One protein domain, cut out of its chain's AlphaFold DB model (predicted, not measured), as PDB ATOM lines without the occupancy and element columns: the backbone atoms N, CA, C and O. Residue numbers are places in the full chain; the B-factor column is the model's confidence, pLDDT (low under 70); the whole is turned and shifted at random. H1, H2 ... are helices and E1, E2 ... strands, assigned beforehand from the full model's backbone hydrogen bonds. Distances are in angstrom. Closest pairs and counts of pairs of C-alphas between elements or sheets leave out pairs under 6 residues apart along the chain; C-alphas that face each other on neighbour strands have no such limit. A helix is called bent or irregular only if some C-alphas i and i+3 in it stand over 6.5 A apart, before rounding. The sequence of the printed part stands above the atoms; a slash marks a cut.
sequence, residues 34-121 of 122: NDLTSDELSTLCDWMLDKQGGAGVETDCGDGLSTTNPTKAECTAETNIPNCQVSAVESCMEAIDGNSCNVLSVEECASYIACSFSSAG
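This is residues 34 to 121 of the 122 residues of an uncharacterized protein of Myxococcales bacterium (UniProt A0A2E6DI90). Two pairs of helices stand across from each other, H1 with the short H2 packed on it and the helical hairpin of H3 and H4, and a small two-stranded hairpin, E1 and E2, reaches out to one end of the longest axis. H1 and H3 run the same way, and the link of residues 77 to 85 crosses from the one pair to the other. The printed part has 88 residues, with four named helices and two named strands in the order H1, E1, E2, H2, H3, H4; the sheet is E1 - E2, antiparallel, and the class is mostly helix. The whole is compact, with a radius of gyration of the C-alphas of 12.8 A and spans of 37 by 25 by 22 A.

H1, residues 38 to 51, begins with C-alpha 38 at (110.236, 119.524, 97.677) and is 19.8 A long from first to last C-alpha. E1, residues 58 to 62, is 12.2 A long, and E2, residues 65 to 68, is 10.4 A long. H2 holds residues 72 to 76, with C-alpha 72 at (112.585, 123.071, 86.500). H3, residues 86 to 95, is 14.3 A long. H4, residues 107 to 119, is 19.3 A long and ends with C-alpha 119 at (91.080, 121.597, 92.924). H4 is neither bent nor irregular, but only just: C-alphas 108 and 111 are 6.2 A apart.

H1 touches H2, the closest C-alphas being those of Cys 45 and Lys 72, 5.9 A apart. H1 and H3 only just touch, with 3 pairs of C-alphas within 8 A, and only at their ends; residues 48 to 51 of H1 alone take part, and the closest C-alphas are those of Lys 51 and Met 93, 6.8 A. These two helices run the same way at a shallow tilt of 10 degrees. H3 and H4 form a helical hairpin and touch, H4 with residues 108 to 112 alone; the closest C-alphas are those of Cys 92 and Cys 109, 4.4 A. They run opposite ways at a tilt of 36 degrees, only just steep. H1 and H4 are apart, and so are H2 and H3. E1 and E2 form a hairpin of antiparallel strands, with 162 degrees between their directions; N 59 and O 67 are 2.8 A apart and N 61 and O 65 are 2.9 A apart, both within hydrogen-bond range. E1 and E2 are both apart from H3 and H4. In H1, H2 and H3 every O i to N i+4 pair is within hydrogen-bond range; in H4, 7 of 9 are.

The two C-alphas farthest apart are those of Thr 37 and Asp 63, 38.7 A. The printed part, residues 34 to 121, has no cut. The link from H3 to H4, 11 residues, is long. The mean pLDDT of the printed part is 91.1, and residues 119 to 121, of which 119 belongs to H4, are under 70.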
ATOM      1  N   ASN A  34     100.023 117.795  95.785       94.50
ATOM      2  CA  ASN A  34     100.114 118.785  96.862       94.50
ATOM      3  C   ASN A  34     100.703 118.224  98.172       94.50
ATOM      4  O   ASN A  34     101.074 119.006  99.044       94.50
ATOM      5  N   ASP A  35     100.805 116.899  98.303       96.44
ATOM      6  CA  ASP A  35     101.428 116.216  99.443       96.44
ATOM      7  C   ASP A  35     102.905 115.866  99.180       96.44
ATOM      8  O   ASP A  35     103.573 115.267 100.032       96.44
ATOM      9  N   LEU A  36     103.431 116.205  97.998       96.25
ATOM     10  CA  LEU A  36     104.823 115.943  97.658       96.25
ATOM     11  C   LEU A  36     105.765 116.829  98.468       96.25
ATOM     12  O   LEU A  36     105.576 118.036  98.621       96.25
ATOM     13  N   THR A  37     106.847 116.220  98.945       96.81
ATOM     14  CA  THR A  37     107.987 116.979  99.461       96.81
ATOM     15  C   THR A  37     108.669 117.754  98.333       96.81
ATOM     16  O   THR A  37     108.525 117.427  97.155       96.81
ATOM     17  N   SER A  38     109.479 118.758  98.676       95.50
ATOM     18  CA  SER A  38     110.236 119.524  97.677       95.50
ATOM     19  C   SER A  38     111.162 118.646  96.823       95.50
ATOM     20  O   SER A  38     111.315 118.905  95.632       95.50
ATOM     21  N   ASP A  39     111.741 117.590  97.402       96.31
ATOM     22  CA  ASP A  39     112.614 116.651  96.685       96.31
ATOM     23  C   ASP A  39     111.823 115.747  95.725       96.31
ATOM     24  O   ASP A  39     112.260 115.488  94.601       96.31
ATOM     25  N   GLU A  40     110.632 115.304  96.133       96.88
ATOM     26  CA  GLU A  40     109.728 114.527  95.280       96.88
ATOM     27  C   GLU A  40     109.178 115.378  94.135       96.88
ATOM     28  O   GLU A  40     109.215 114.948  92.986       96.88
ATOM     29  N   LEU A  41     108.753 116.613  94.413       96.44
ATOM     30  CA  LEU A  41     108.315 117.548  93.380       96.44
ATOM     31  C   LEU A  41     109.446 117.851  92.390       96.44
ATOM     32  O   LEU A  41     109.236 117.836  91.182       96.44
ATOM     33  N   SER A  42     110.664 118.074  92.890       96.31
ATOM     34  CA  SER A  42     111.862 118.274  92.067       96.31
ATOM     35  C   SER A  42     112.134 117.076  91.148       96.31
ATOM     36  O   SER A  42     112.441 117.272  89.972       96.31
ATOM     37  N   THR A  43     111.958 115.852  91.660       97.12
ATOM     38  CA  THR A  43     112.105 114.599  90.899       97.12
ATOM     39  C   THR A  43     111.020 114.457  89.829       97.12
ATOM     40  O   THR A  43     111.328 114.161  88.675       97.12
ATOM     41  N   LEU A  44     109.759 114.737  90.177       96.06
ATOM     42  CA  LEU A  44     108.646 114.728  89.227       96.06
ATOM     43  C   LEU A  44     108.853 115.765  88.115       96.06
ATOM     44  O   LEU A  44     108.654 115.454  86.944       96.06
ATOM     45  N   CYS A  45     109.292 116.977  88.462       96.31
ATOM     46  CA  CYS A  45     109.602 118.031  87.499       96.31
ATOM     47  C   CYS A  45     110.724 117.622  86.538       96.31
ATOM     48  O   CYS A  45     110.563 117.790  85.334       96.31
ATOM     49  N   ASP A  46     111.831 117.059  87.035       96.12
ATOM     50  CA  ASP A  46     112.911 116.568  86.164       96.12
ATOM     51  C   ASP A  46     112.397 115.528  85.168       96.12
ATOM     52  O   ASP A  46     112.683 115.613  83.974       96.12
ATOM     53  N   TRP A  47     111.597 114.579  85.651       95.38
ATOM     54  CA  TRP A  47     111.018 113.540  84.811       95.38
ATOM     55  C   TRP A  47     110.052 114.096  83.759       95.38
ATOM     56  O   TRP A  47     110.138 113.723  82.592       95.38
ATOM     57  N   MET A  48     109.155 115.012  84.135       93.62
ATOM     58  CA  MET A  48     108.226 115.635  83.186       93.62
ATOM     59  C   MET A  48     108.972 116.392  82.086       93.62
ATOM     60  O   MET A  48     108.586 116.324  80.922       93.62
ATOM     61  N   LEU A  49     110.050 117.094  82.439       94.12
ATOM     62  CA  LEU A  49     110.861 117.826  81.470       94.12
ATOM     63  C   LEU A  49     111.607 116.889  80.530       94.12
ATOM     64  O   LEU A  49     111.645 117.164  79.336       94.12
ATOM     65  N   ASP A  50     112.150 115.781  81.036       92.81
ATOM     66  CA  ASP A  50     112.744 114.735  80.198       92.81
ATOM     67  C   ASP A  50     111.716 114.188  79.195       92.81
ATOM     68  O   ASP A  50     111.980 114.148  77.992       92.81
ATOM     69  N   LYS A  51     110.495 113.894  79.663       90.75
ATOM     70  CA  LYS A  51     109.393 113.437  78.807       90.75
ATOM     71  C   LYS A  51     109.014 114.446  77.735       90.75
ATOM     72  O   LYS A  51     108.788 114.046  76.604       90.75
ATOM     73  N   GLN A  52     108.965 115.730  78.064       90.69
ATOM     74  CA  GLN A  52     108.560 116.786  77.132       90.69
ATOM     75  C   GLN A  52     109.693 117.234  76.184       90.69
ATOM     76  O   GLN A  52     109.495 118.142  75.380       90.69
ATOM     77  N   GLY A  53     110.883 116.625  76.258       91.06
ATOM     78  CA  GLY A  53     112.022 116.949  75.392       91.06
ATOM     79  C   GLY A  53     112.958 118.040  75.928       91.06
ATOM     80  O   GLY A  53     113.881 118.451  75.226       91.06
ATOM     81  N   GLY A  54     112.764 118.482  77.172       92.19
ATOM     82  CA  GLY A  54     113.650 119.389  77.899       92.19
ATOM     83  C   GLY A  54     113.002 120.709  78.326       92.19
ATOM     84  O   GLY A  54     111.926 121.092  77.870       92.19
ATOM     85  N   ALA A  55     113.694 121.422  79.216       92.50
ATOM     86  CA  ALA A  55     113.282 122.730  79.727       92.50
ATOM     87  C   ALA A  55     113.367 123.831  78.660       92.50
ATOM     88  O   ALA A  55     114.363 123.921  77.942       92.50
ATOM     89  N   GLY A  56     112.361 124.712  78.608       92.25
ATOM     90  CA  GLY A  56     112.351 125.879  77.719       92.25
ATOM     91  C   GLY A  56     112.251 125.546  76.228       92.25
ATOM     92  O   GLY A  56     112.451 126.428  75.396       92.25
ATOM     93  N   VAL A  57     111.972 124.287  75.880       92.88
ATOM     94  CA  VAL A  57     111.743 123.881  74.493       92.88
ATOM     95  C   VAL A  57     110.409 124.451  74.037       92.88
ATOM     96  O   VAL A  57     109.372 124.199  74.651       92.88
ATOM     97  N   GLU A  58     110.453 125.229  72.962       93.94
ATOM     98  CA  GLU A  58     109.265 125.711  72.275       93.94
ATOM     99  C   GLU A  58     108.853 124.700  71.202       93.94
ATOM    100  O   GLU A  58     109.676 124.276  70.387       93.94
ATOM    101  N   THR A  59     107.582 124.311  71.213       93.44
ATOM    102  CA  THR A  59     106.988 123.405  70.228       93.44
ATOM    103  C   THR A  59     105.890 124.146  69.477       93.44
ATOM    104  O   THR A  59     104.963 124.679  70.085       93.44
ATOM    105  N   ASP A  60     105.998 124.188  68.149       94.50
ATOM    106  CA  ASP A  60     104.935 124.689  67.274       94.50
ATOM    107  C   ASP A  60     103.857 123.608  67.125       94.50
ATOM    108  O   ASP A  60     104.128 122.504  66.646       94.50
ATOM    109  N   CYS A  61     102.640 123.930  67.553       93.69
ATOM    110  CA  CYS A  61     101.486 123.041  67.511       93.69
ATOM    111  C   CYS A  61     100.619 123.242  66.260       93.69
ATOM    112  O   CYS A  61      99.612 122.551  66.103       93.69
ATOM    113  N   GLY A  62     100.998 124.160  65.366       94.62
ATOM    114  CA  GLY A  62     100.206 124.557  64.208       94.62
ATOM    115  C   GLY A  62      99.154 125.619  64.536       94.62
ATOM    116  O   GLY A  62      98.935 125.985  65.687       94.62
ATOM    117  N   ASP A  63      98.519 126.169  63.495       91.62
ATOM    118  CA  ASP A  63      97.451 127.181  63.600       91.62
ATOM    119  C   ASP A  63      97.813 128.441  64.418       91.62
ATOM    120  O   ASP A  63      96.946 129.159  64.917       91.62
ATOM    121  N   GLY A  64      99.112 128.740  64.528       91.38
ATOM    122  CA  GLY A  64      99.630 129.855  65.324       91.38
ATOM    123  C   GLY A  64      99.658 129.591  66.833       91.38
ATOM    124  O   GLY A  64      99.844 130.535  67.600       91.38
ATOM    125  N   LEU A  65      99.465 128.340  67.261       91.88
ATOM    126  CA  LEU A  65      99.626 127.899  68.639       91.88
ATOM    127  C   LEU A  65     101.040 127.356  68.842       91.88
ATOM    128  O   LEU A  65     101.483 126.474  68.113       91.88
ATOM    129  N   SER A  66     101.723 127.838  69.875       93.56
ATOM    130  CA  SER A  66     102.959 127.235  70.366       93.56
ATOM    131  C   SER A  66     102.866 126.970  71.861       93.56
ATOM    132  O   SER A  66     102.132 127.640  72.594       93.56
ATOM    133  N   THR A  67     103.593 125.957  72.313       93.25
ATOM    134  CA  THR A  67     103.787 125.654  73.729       93.25
ATOM    135  C   THR A  67     105.252 125.856  74.070       93.25
ATOM    136  O   THR A  67     106.136 125.667  73.235       93.25
ATOM    137  N   THR A  68     105.532 126.239  75.309       94.44
ATOM    138  CA  THR A  68     106.896 126.273  75.831       94.44
ATOM    139  C   THR A  68     106.932 125.435  77.089       94.44
ATOM    140  O   THR A  68     106.164 125.683  78.021       94.44
ATOM    141  N   ASN A  69     107.813 124.441  77.112       92.19
ATOM    142  CA  ASN A  69     107.999 123.621  78.297       92.19
ATOM    143  C   ASN A  69     108.548 124.497  79.431       92.19
ATOM    144  O   ASN A  69     109.495 125.260  79.199       92.19
ATOM    145  N   PRO A  70     108.019 124.376  80.659       93.25
ATOM    146  CA  PRO A  70     108.531 125.140  81.784       93.25
ATOM    147  C   PRO A  70     109.995 124.780  82.063       93.25
ATOM    148  O   PRO A  70     110.515 123.742  81.657       93.25
ATOM    149  N   THR A  71     110.696 125.633  82.788       95.88
ATOM    150  CA  THR A  71     111.952 125.261  83.432       95.88
ATOM    151  C   THR A  71     111.677 124.460  84.699       95.88
ATOM    152  O   THR A  71     110.593 124.521  85.281       95.88
ATOM    153  N   LYS A  72     112.690 123.741  85.197       94.12
ATOM    154  CA  LYS A  72     112.585 123.071  86.500       94.12
ATOM    155  C   LYS A  72     112.223 124.059  87.607       94.12
ATOM    156  O   LYS A  72     111.381 123.756  88.442       94.12
ATOM    157  N   ALA A  73     112.845 125.239  87.587       95.44
ATOM    158  CA  ALA A  73     112.583 126.286  88.564       95.44
ATOM    159  C   ALA A  73     111.112 126.713  88.531       95.44
ATOM    160  O   ALA A  73     110.484 126.731  89.583       95.44
ATOM    161  N   GLU A  74     110.555 126.970  87.344       95.25
ATOM    162  CA  GLU A  74     109.133 127.303  87.178       95.25
ATOM    163  C   GLU A  74     108.222 126.160  87.636       95.25
ATOM    164  O   GLU A  74     107.285 126.405  88.386       95.25
ATOM    165  N   CYS A  75     108.544 124.912  87.283       94.44
ATOM    166  CA  CYS A  75     107.782 123.738  87.712       94.44
ATOM    167  C   CYS A  75     107.753 123.582  89.243       94.44
ATOM    168  O   CYS A  75     106.696 123.392  89.834       94.44
ATOM    169  N   THR A  76     108.904 123.716  89.909       94.94
ATOM    170  CA  THR A  76     108.993 123.607  91.378       94.94
ATOM    171  C   THR A  76     108.485 124.842  92.124       94.94
ATOM    172  O   THR A  76     108.233 124.761  93.324       94.94
ATOM    173  N   ALA A  77     108.372 125.986  91.443       93.94
ATOM    174  CA  ALA A  77     107.859 127.231  92.008       93.94
ATOM    175  C   ALA A  77     106.332 127.345  91.903       93.94
ATOM    176  O   ALA A  77     105.774 128.324  92.402       93.94
ATOM    177  N   GLU A  78     105.661 126.379  91.268       87.62
ATOM    178  CA  GLU A  78     104.205 126.343  91.206       87.62
ATOM    179  C   GLU A  78     103.622 126.275  92.621       87.62
ATOM    180  O   GLU A  78     103.983 125.430  93.439       87.62
ATOM    181  N   THR A  79     102.718 127.204  92.915       82.31
ATOM    182  CA  THR A  79     102.082 127.324  94.235       82.31
ATOM    183  C   THR A  79     100.658 126.790  94.226       82.31
ATOM    184  O   THR A  79     100.127 126.443  95.280       82.31
ATOM    185  N   ASN A  80     100.055 126.669  93.044       87.00
ATOM    186  CA  ASN A  80      98.738 126.099  92.838       87.00
ATOM    187  C   ASN A  80      98.852 124.633  92.400       87.00
ATOM    188  O   ASN A  80      98.469 124.258  91.292       87.00
ATOM    189  N   ILE A  81      99.429 123.802  93.272       89.38
ATOM    190  CA  ILE A  81      99.582 122.371  93.011       89.38
ATOM    191  C   ILE A  81      98.230 121.680  93.255       89.38
ATOM    192  O   ILE A  81      97.717 121.724  94.376       89.38
ATOM    193  N   PRO A  82      97.633 121.034  92.237       90.88
ATOM    194  CA  PRO A  82      96.310 120.450  92.369       90.88
ATOM    195  C   PRO A  82      96.332 119.192  93.245       90.88
ATOM    196  O   PRO A  82      97.333 118.483  93.327       90.88
ATOM    197  N   ASN A  83      95.199 118.857  93.864       92.50
ATOM    198  CA  ASN A  83      95.063 117.655  94.695       92.50
ATOM    199  C   ASN A  83      94.837 116.383  93.846       92.50
ATOM    200  O   ASN A  83      93.882 115.633  94.049       92.50
ATOM    201  N   CYS A  84      95.703 116.150  92.860       93.75
ATOM    202  CA  CYS A  84      95.636 115.006  91.948       93.75
ATOM    203  C   CYS A  84      96.680 113.966  92.308       93.75
ATOM    204  O   CYS A  84      97.734 114.322  92.822       93.75
ATOM    205  N   GLN A  85      96.416 112.694  92.017       95.12
ATOM    206  CA  GLN A  85      97.437 111.665  92.195       95.12
ATOM    207  C   GLN A  85      98.559 111.831  91.170       95.12
ATOM    208  O   GLN A  85      98.305 112.171  90.012       95.12
ATOM    209  N   VAL A  86      99.787 111.525  91.586       95.81
ATOM    210  CA  VAL A  86     100.972 111.491  90.717       95.81
ATOM    211  C   VAL A  86     100.735 110.585  89.503       95.81
ATOM    212  O   VAL A  86     101.048 110.981  88.384       95.81
ATOM    213  N   SER A  87     100.068 109.439  89.687       95.12
ATOM    214  CA  SER A  87      99.701 108.511  88.604       95.12
ATOM    215  C   SER A  87      98.925 109.156  87.448       95.12
ATOM    216  O   SER A  87      99.096 108.750  86.297       95.12
ATOM    217  N   ALA A  88      98.086 110.163  87.719       93.69
ATOM    218  CA  ALA A  88      97.314 110.852  86.685       93.69
ATOM    219  C   ALA A  88      98.216 111.714  85.788       93.69
ATOM    220  O   ALA A  88      98.052 111.726  84.568       93.69
ATOM    221  N   VAL A  89      99.200 112.395  86.386       93.69
ATOM    222  CA  VAL A  89     100.218 113.152  85.641       93.69
ATOM    223  C   VAL A  89     101.109 112.205  84.862       93.69
ATOM    224  O   VAL A  89     101.356 112.441  83.683       93.69
ATOM    225  N   GLU A  90     101.565 111.126  85.496       94.62
ATOM    226  CA  GLU A  90     102.432 110.149  84.845       94.62
ATOM    227  C   GLU A  90     101.760 109.555  83.605       94.62
ATOM    228  O   GLU A  90     102.320 109.620  82.514       94.62
ATOM    229  N   SER A  91     100.511 109.099  83.739       93.69
ATOM    230  CA  SER A  91      99.734 108.539  82.626       93.69
ATOM    231  C   SER A  91      99.526 109.548  81.493       93.69
ATOM    232  O   SER A  91      99.664 109.207  80.321       93.69
ATOM    233  N   CYS A  92      99.233 110.807  81.830       93.81
ATOM    234  CA  CYS A  92      99.092 111.882  80.850       93.81
ATOM    235  C   CYS A  92     100.402 112.132  80.087       93.81
ATOM    236  O   CYS A  92     100.409 112.182  78.858       93.81
ATOM    237  N   MET A  93     101.522 112.241  80.804       93.12
ATOM    238  CA  MET A  93     102.838 112.506  80.213       93.12
ATOM    239  C   MET A  93     103.336 111.347  79.344       93.12
ATOM    240  O   MET A  93     104.036 111.571  78.358       93.12
ATOM    241  N   GLU A  94     102.958 110.113  79.674       92.62
ATOM    242  CA  GLU A  94     103.211 108.959  78.814       92.62
ATOM    243  C   GLU A  94     102.336 108.962  77.562       92.62
ATOM    244  O   GLU A  94     102.841 108.700  76.473       92.62
ATOM    245  N   ALA A  95     101.054 109.311  77.686       92.44
ATOM    246  CA  ALA A  95     100.125 109.334  76.560       92.44
ATOM    247  C   ALA A  95     100.456 110.411  75.516       92.44
ATOM    248  O   ALA A  95     100.257 110.192  74.322       92.44
ATOM    249  N   ILE A  96     100.982 111.567  75.938       91.00
ATOM    250  CA  ILE A  96     101.394 112.621  74.999       91.00
ATOM    251  C   ILE A  96     102.694 112.290  74.249       91.00
ATOM    252  O   ILE A  96     102.993 112.968  73.266       91.00
ATOM    253  N   ASP A  97     103.459 111.289  74.705       89.50
ATOM    254  CA  ASP A  97     104.726 110.827  74.108       89.50
ATOM    255  C   ASP A  97     105.698 111.980  73.784       89.50
ATOM    256  O   ASP A  97     106.278 112.084  72.703       89.50
ATOM    257  N   GLY A  98     105.800 112.928  74.720       86.88
ATOM    258  CA  GLY A  98     106.646 114.119  74.612       86.88
ATOM    259  C   GLY A  98     106.151 115.225  73.684       86.88
ATOM    260  O   GLY A  98     106.777 116.281  73.612       86.88
ATOM    261  N   ASN A  99     105.005 115.052  73.028       89.00
ATOM    262  CA  ASN A  99     104.365 116.113  72.266       89.00
ATOM    263  C   ASN A  99     103.393 116.898  73.159       89.00
ATOM    264  O   ASN A  99     102.220 116.546  73.291       89.00
ATOM    265  N   SER A 100     103.865 117.994  73.753       88.62
ATOM    266  CA  SER A 100     103.050 118.839  74.640       88.62
ATOM    267  C   SER A 100     101.813 119.449  73.960       88.62
ATOM    268  O   SER A 100     100.849 119.786  74.647       88.62
ATOM    269  N   CYS A 101     101.764 119.496  72.622       91.62
ATOM    270  CA  CYS A 101     100.572 119.897  71.871       91.62
ATOM    271  C   CYS A 101      99.397 118.919  72.030       91.62
ATOM    272  O   CYS A 101      98.245 119.295  71.818       91.62
ATOM    273  N   ASN A 102      99.667 117.670  72.420       91.88
ATOM    274  CA  ASN A 102      98.653 116.626  72.541       91.88
ATOM    275  C   ASN A 102      97.953 116.594  73.905       91.88
ATOM    276  O   ASN A 102      97.019 115.819  74.088       91.88
ATOM    277  N   VAL A 103      98.346 117.439  74.865       88.12
ATOM    278  CA  VAL A 103      97.810 117.383  76.238       88.12
ATOM    279  C   VAL A 103      96.283 117.544  76.304       88.12
ATOM    280  O   VAL A 103      95.642 117.001  77.197       88.12
ATOM    281  N   LEU A 104      95.688 118.261  75.345       87.12
ATOM    282  CA  LEU A 104      94.237 118.462  75.250       87.12
ATOM    283  C   LEU A 104      93.532 117.454  74.331       87.12
ATOM    284  O   LEU A 104      92.303 117.430  74.297       87.12
ATOM    285  N   SER A 105      94.282 116.666  73.558       88.44
ATOM    286  CA  SER A 105      93.736 115.718  72.581       88.44
ATOM    287  C   SER A 105      93.777 114.265  73.053       88.44
ATOM    288  O   SER A 105      93.031 113.450  72.510       88.44
ATOM    289  N   VAL A 106      94.596 113.937  74.059       91.12
ATOM    290  CA  VAL A 106      94.675 112.586  74.638       91.12
ATOM    291  C   VAL A 106      93.721 112.426  75.824       91.12
ATOM    292  O   VAL A 106      93.639 113.277  76.715       91.12
ATOM    293  N   GLU A 107      92.978 111.321  75.840       89.50
ATOM    294  CA  GLU A 107      91.938 111.050  76.842       89.50
ATOM    295  C   GLU A 107      92.542 110.804  78.231       89.50
ATOM    296  O   GLU A 107      91.973 111.190  79.251       89.50
ATOM    297  N   GLU A 108      93.744 110.240  78.279       89.00
ATOM    298  CA  GLU A 108      94.486 109.953  79.500       89.00
ATOM    299  C   GLU A 108      94.779 111.238  80.296       89.00
ATOM    300  O   GLU A 108      94.694 111.244  81.528       89.00
ATOM    301  N   CYS A 109      95.007 112.359  79.601       92.00
ATOM    302  CA  CYS A 109      95.176 113.674  80.219       92.00
ATOM    303  C   CYS A 109      93.863 114.291  80.712       92.00
ATOM    304  O   CYS A 109      93.896 115.138  81.606       92.00
ATOM    305  N   ALA A 110      92.701 113.862  80.206       90.56
ATOM    306  CA  ALA A 110      91.413 114.415  80.624       90.56
ATOM    307  C   ALA A 110      91.162 114.203  82.125       90.56
ATOM    308  O   ALA A 110      90.610 115.080  82.788       90.56
ATOM    309  N   SER A 111      91.613 113.072  82.676       85.56
ATOM    310  CA  SER A 111      91.507 112.768  84.108       85.56
ATOM    311  C   SER A 111      92.319 113.738  84.976       85.56
ATOM    312  O   SER A 111      91.810 114.268  85.969       85.56
ATOM    313  N   TYR A 112      93.554 114.037  84.561       89.06
ATOM    314  CA  TYR A 112      94.420 115.010  85.216       89.06
ATOM    315  C   TYR A 112      93.859 116.432  85.101       89.06
ATOM    316  O   TYR A 112      93.769 117.139  86.102       89.06
ATOM    317  N   ILE A 113      93.405 116.826  83.908       89.88
ATOM    318  CA  ILE A 113      92.810 118.143  83.645       89.88
ATOM    319  C   ILE A 113      91.530 118.348  84.467       89.88
ATOM    320  O   ILE A 113      91.348 119.381  85.107       89.88
ATOM    321  N   ALA A 114      90.633 117.361  84.493       89.25
ATOM    322  CA  ALA A 114      89.411 117.437  85.291       89.25
ATOM    323  C   ALA A 114      89.730 117.590  86.786       89.25
ATOM    324  O   ALA A 114      89.092 118.378  87.488       89.25
ATOM    325  N   CYS A 115      90.746 116.869  87.260       89.31
ATOM    326  CA  CYS A 115      91.201 116.979  88.631       89.31
ATOM    327  C   CYS A 115      91.801 118.363  88.939       89.31
ATOM    328  O   CYS A 115      91.418 118.971  89.940       89.31
ATOM    329  N   SER A 116      92.654 118.907  88.063       86.12
ATOM    330  CA  SER A 116      93.295 120.210  88.277       86.12
ATOM    331  C   SER A 116      92.286 121.359  88.336       86.12
ATOM    332  O   SER A 116      92.390 122.235  89.200       86.12
ATOM    333  N   PHE A 117      91.237 121.310  87.507       82.44
ATOM    334  CA  PHE A 117      90.127 122.262  87.574       82.44
ATOM    335  C   PHE A 117      89.259 122.092  88.824       82.44
ATOM    336  O   PHE A 117      88.818 123.088  89.395       82.44
ATOM    337  N   SER A 118      89.028 120.858  89.284       78.69
ATOM    338  CA  SER A 118      88.251 120.610  90.505       78.69
ATOM    339  C   SER A 118      88.960 121.119  91.763       78.69
ATOM    340  O   SER A 118      88.293 121.541  92.706       78.69
ATOM    341  N   SER A 119      90.294 121.093  91.793       67.25
ATOM    342  CA  SER A 119      91.080 121.597  92.924       67.25
ATOM    343  C   SER A 119      91.208 123.120  92.973       67.25
ATOM    344  O   SER A 119      91.461 123.660  94.041       67.25
ATOM    345  N   ALA A 120      90.989 123.826  91.859       58.16
ATOM    346  CA  ALA A 120      91.101 125.286  91.799       58.16
ATOM    347  C   ALA A 120      89.906 126.038  92.431       58.16
ATOM    348  O   ALA A 120      89.919 127.267  92.502       58.16
ATOM    349  N   GLY A 121      88.857 125.322  92.853       51.81
ATOM    350  CA  GLY A 121      87.618 125.896  93.393       51.81
ATOM    351  C   GLY A 121      87.323 125.575  94.861       51.81
ATOM    352  O   GLY A 121      86.188 125.797  95.284       51.81
TER     353      GLY A 121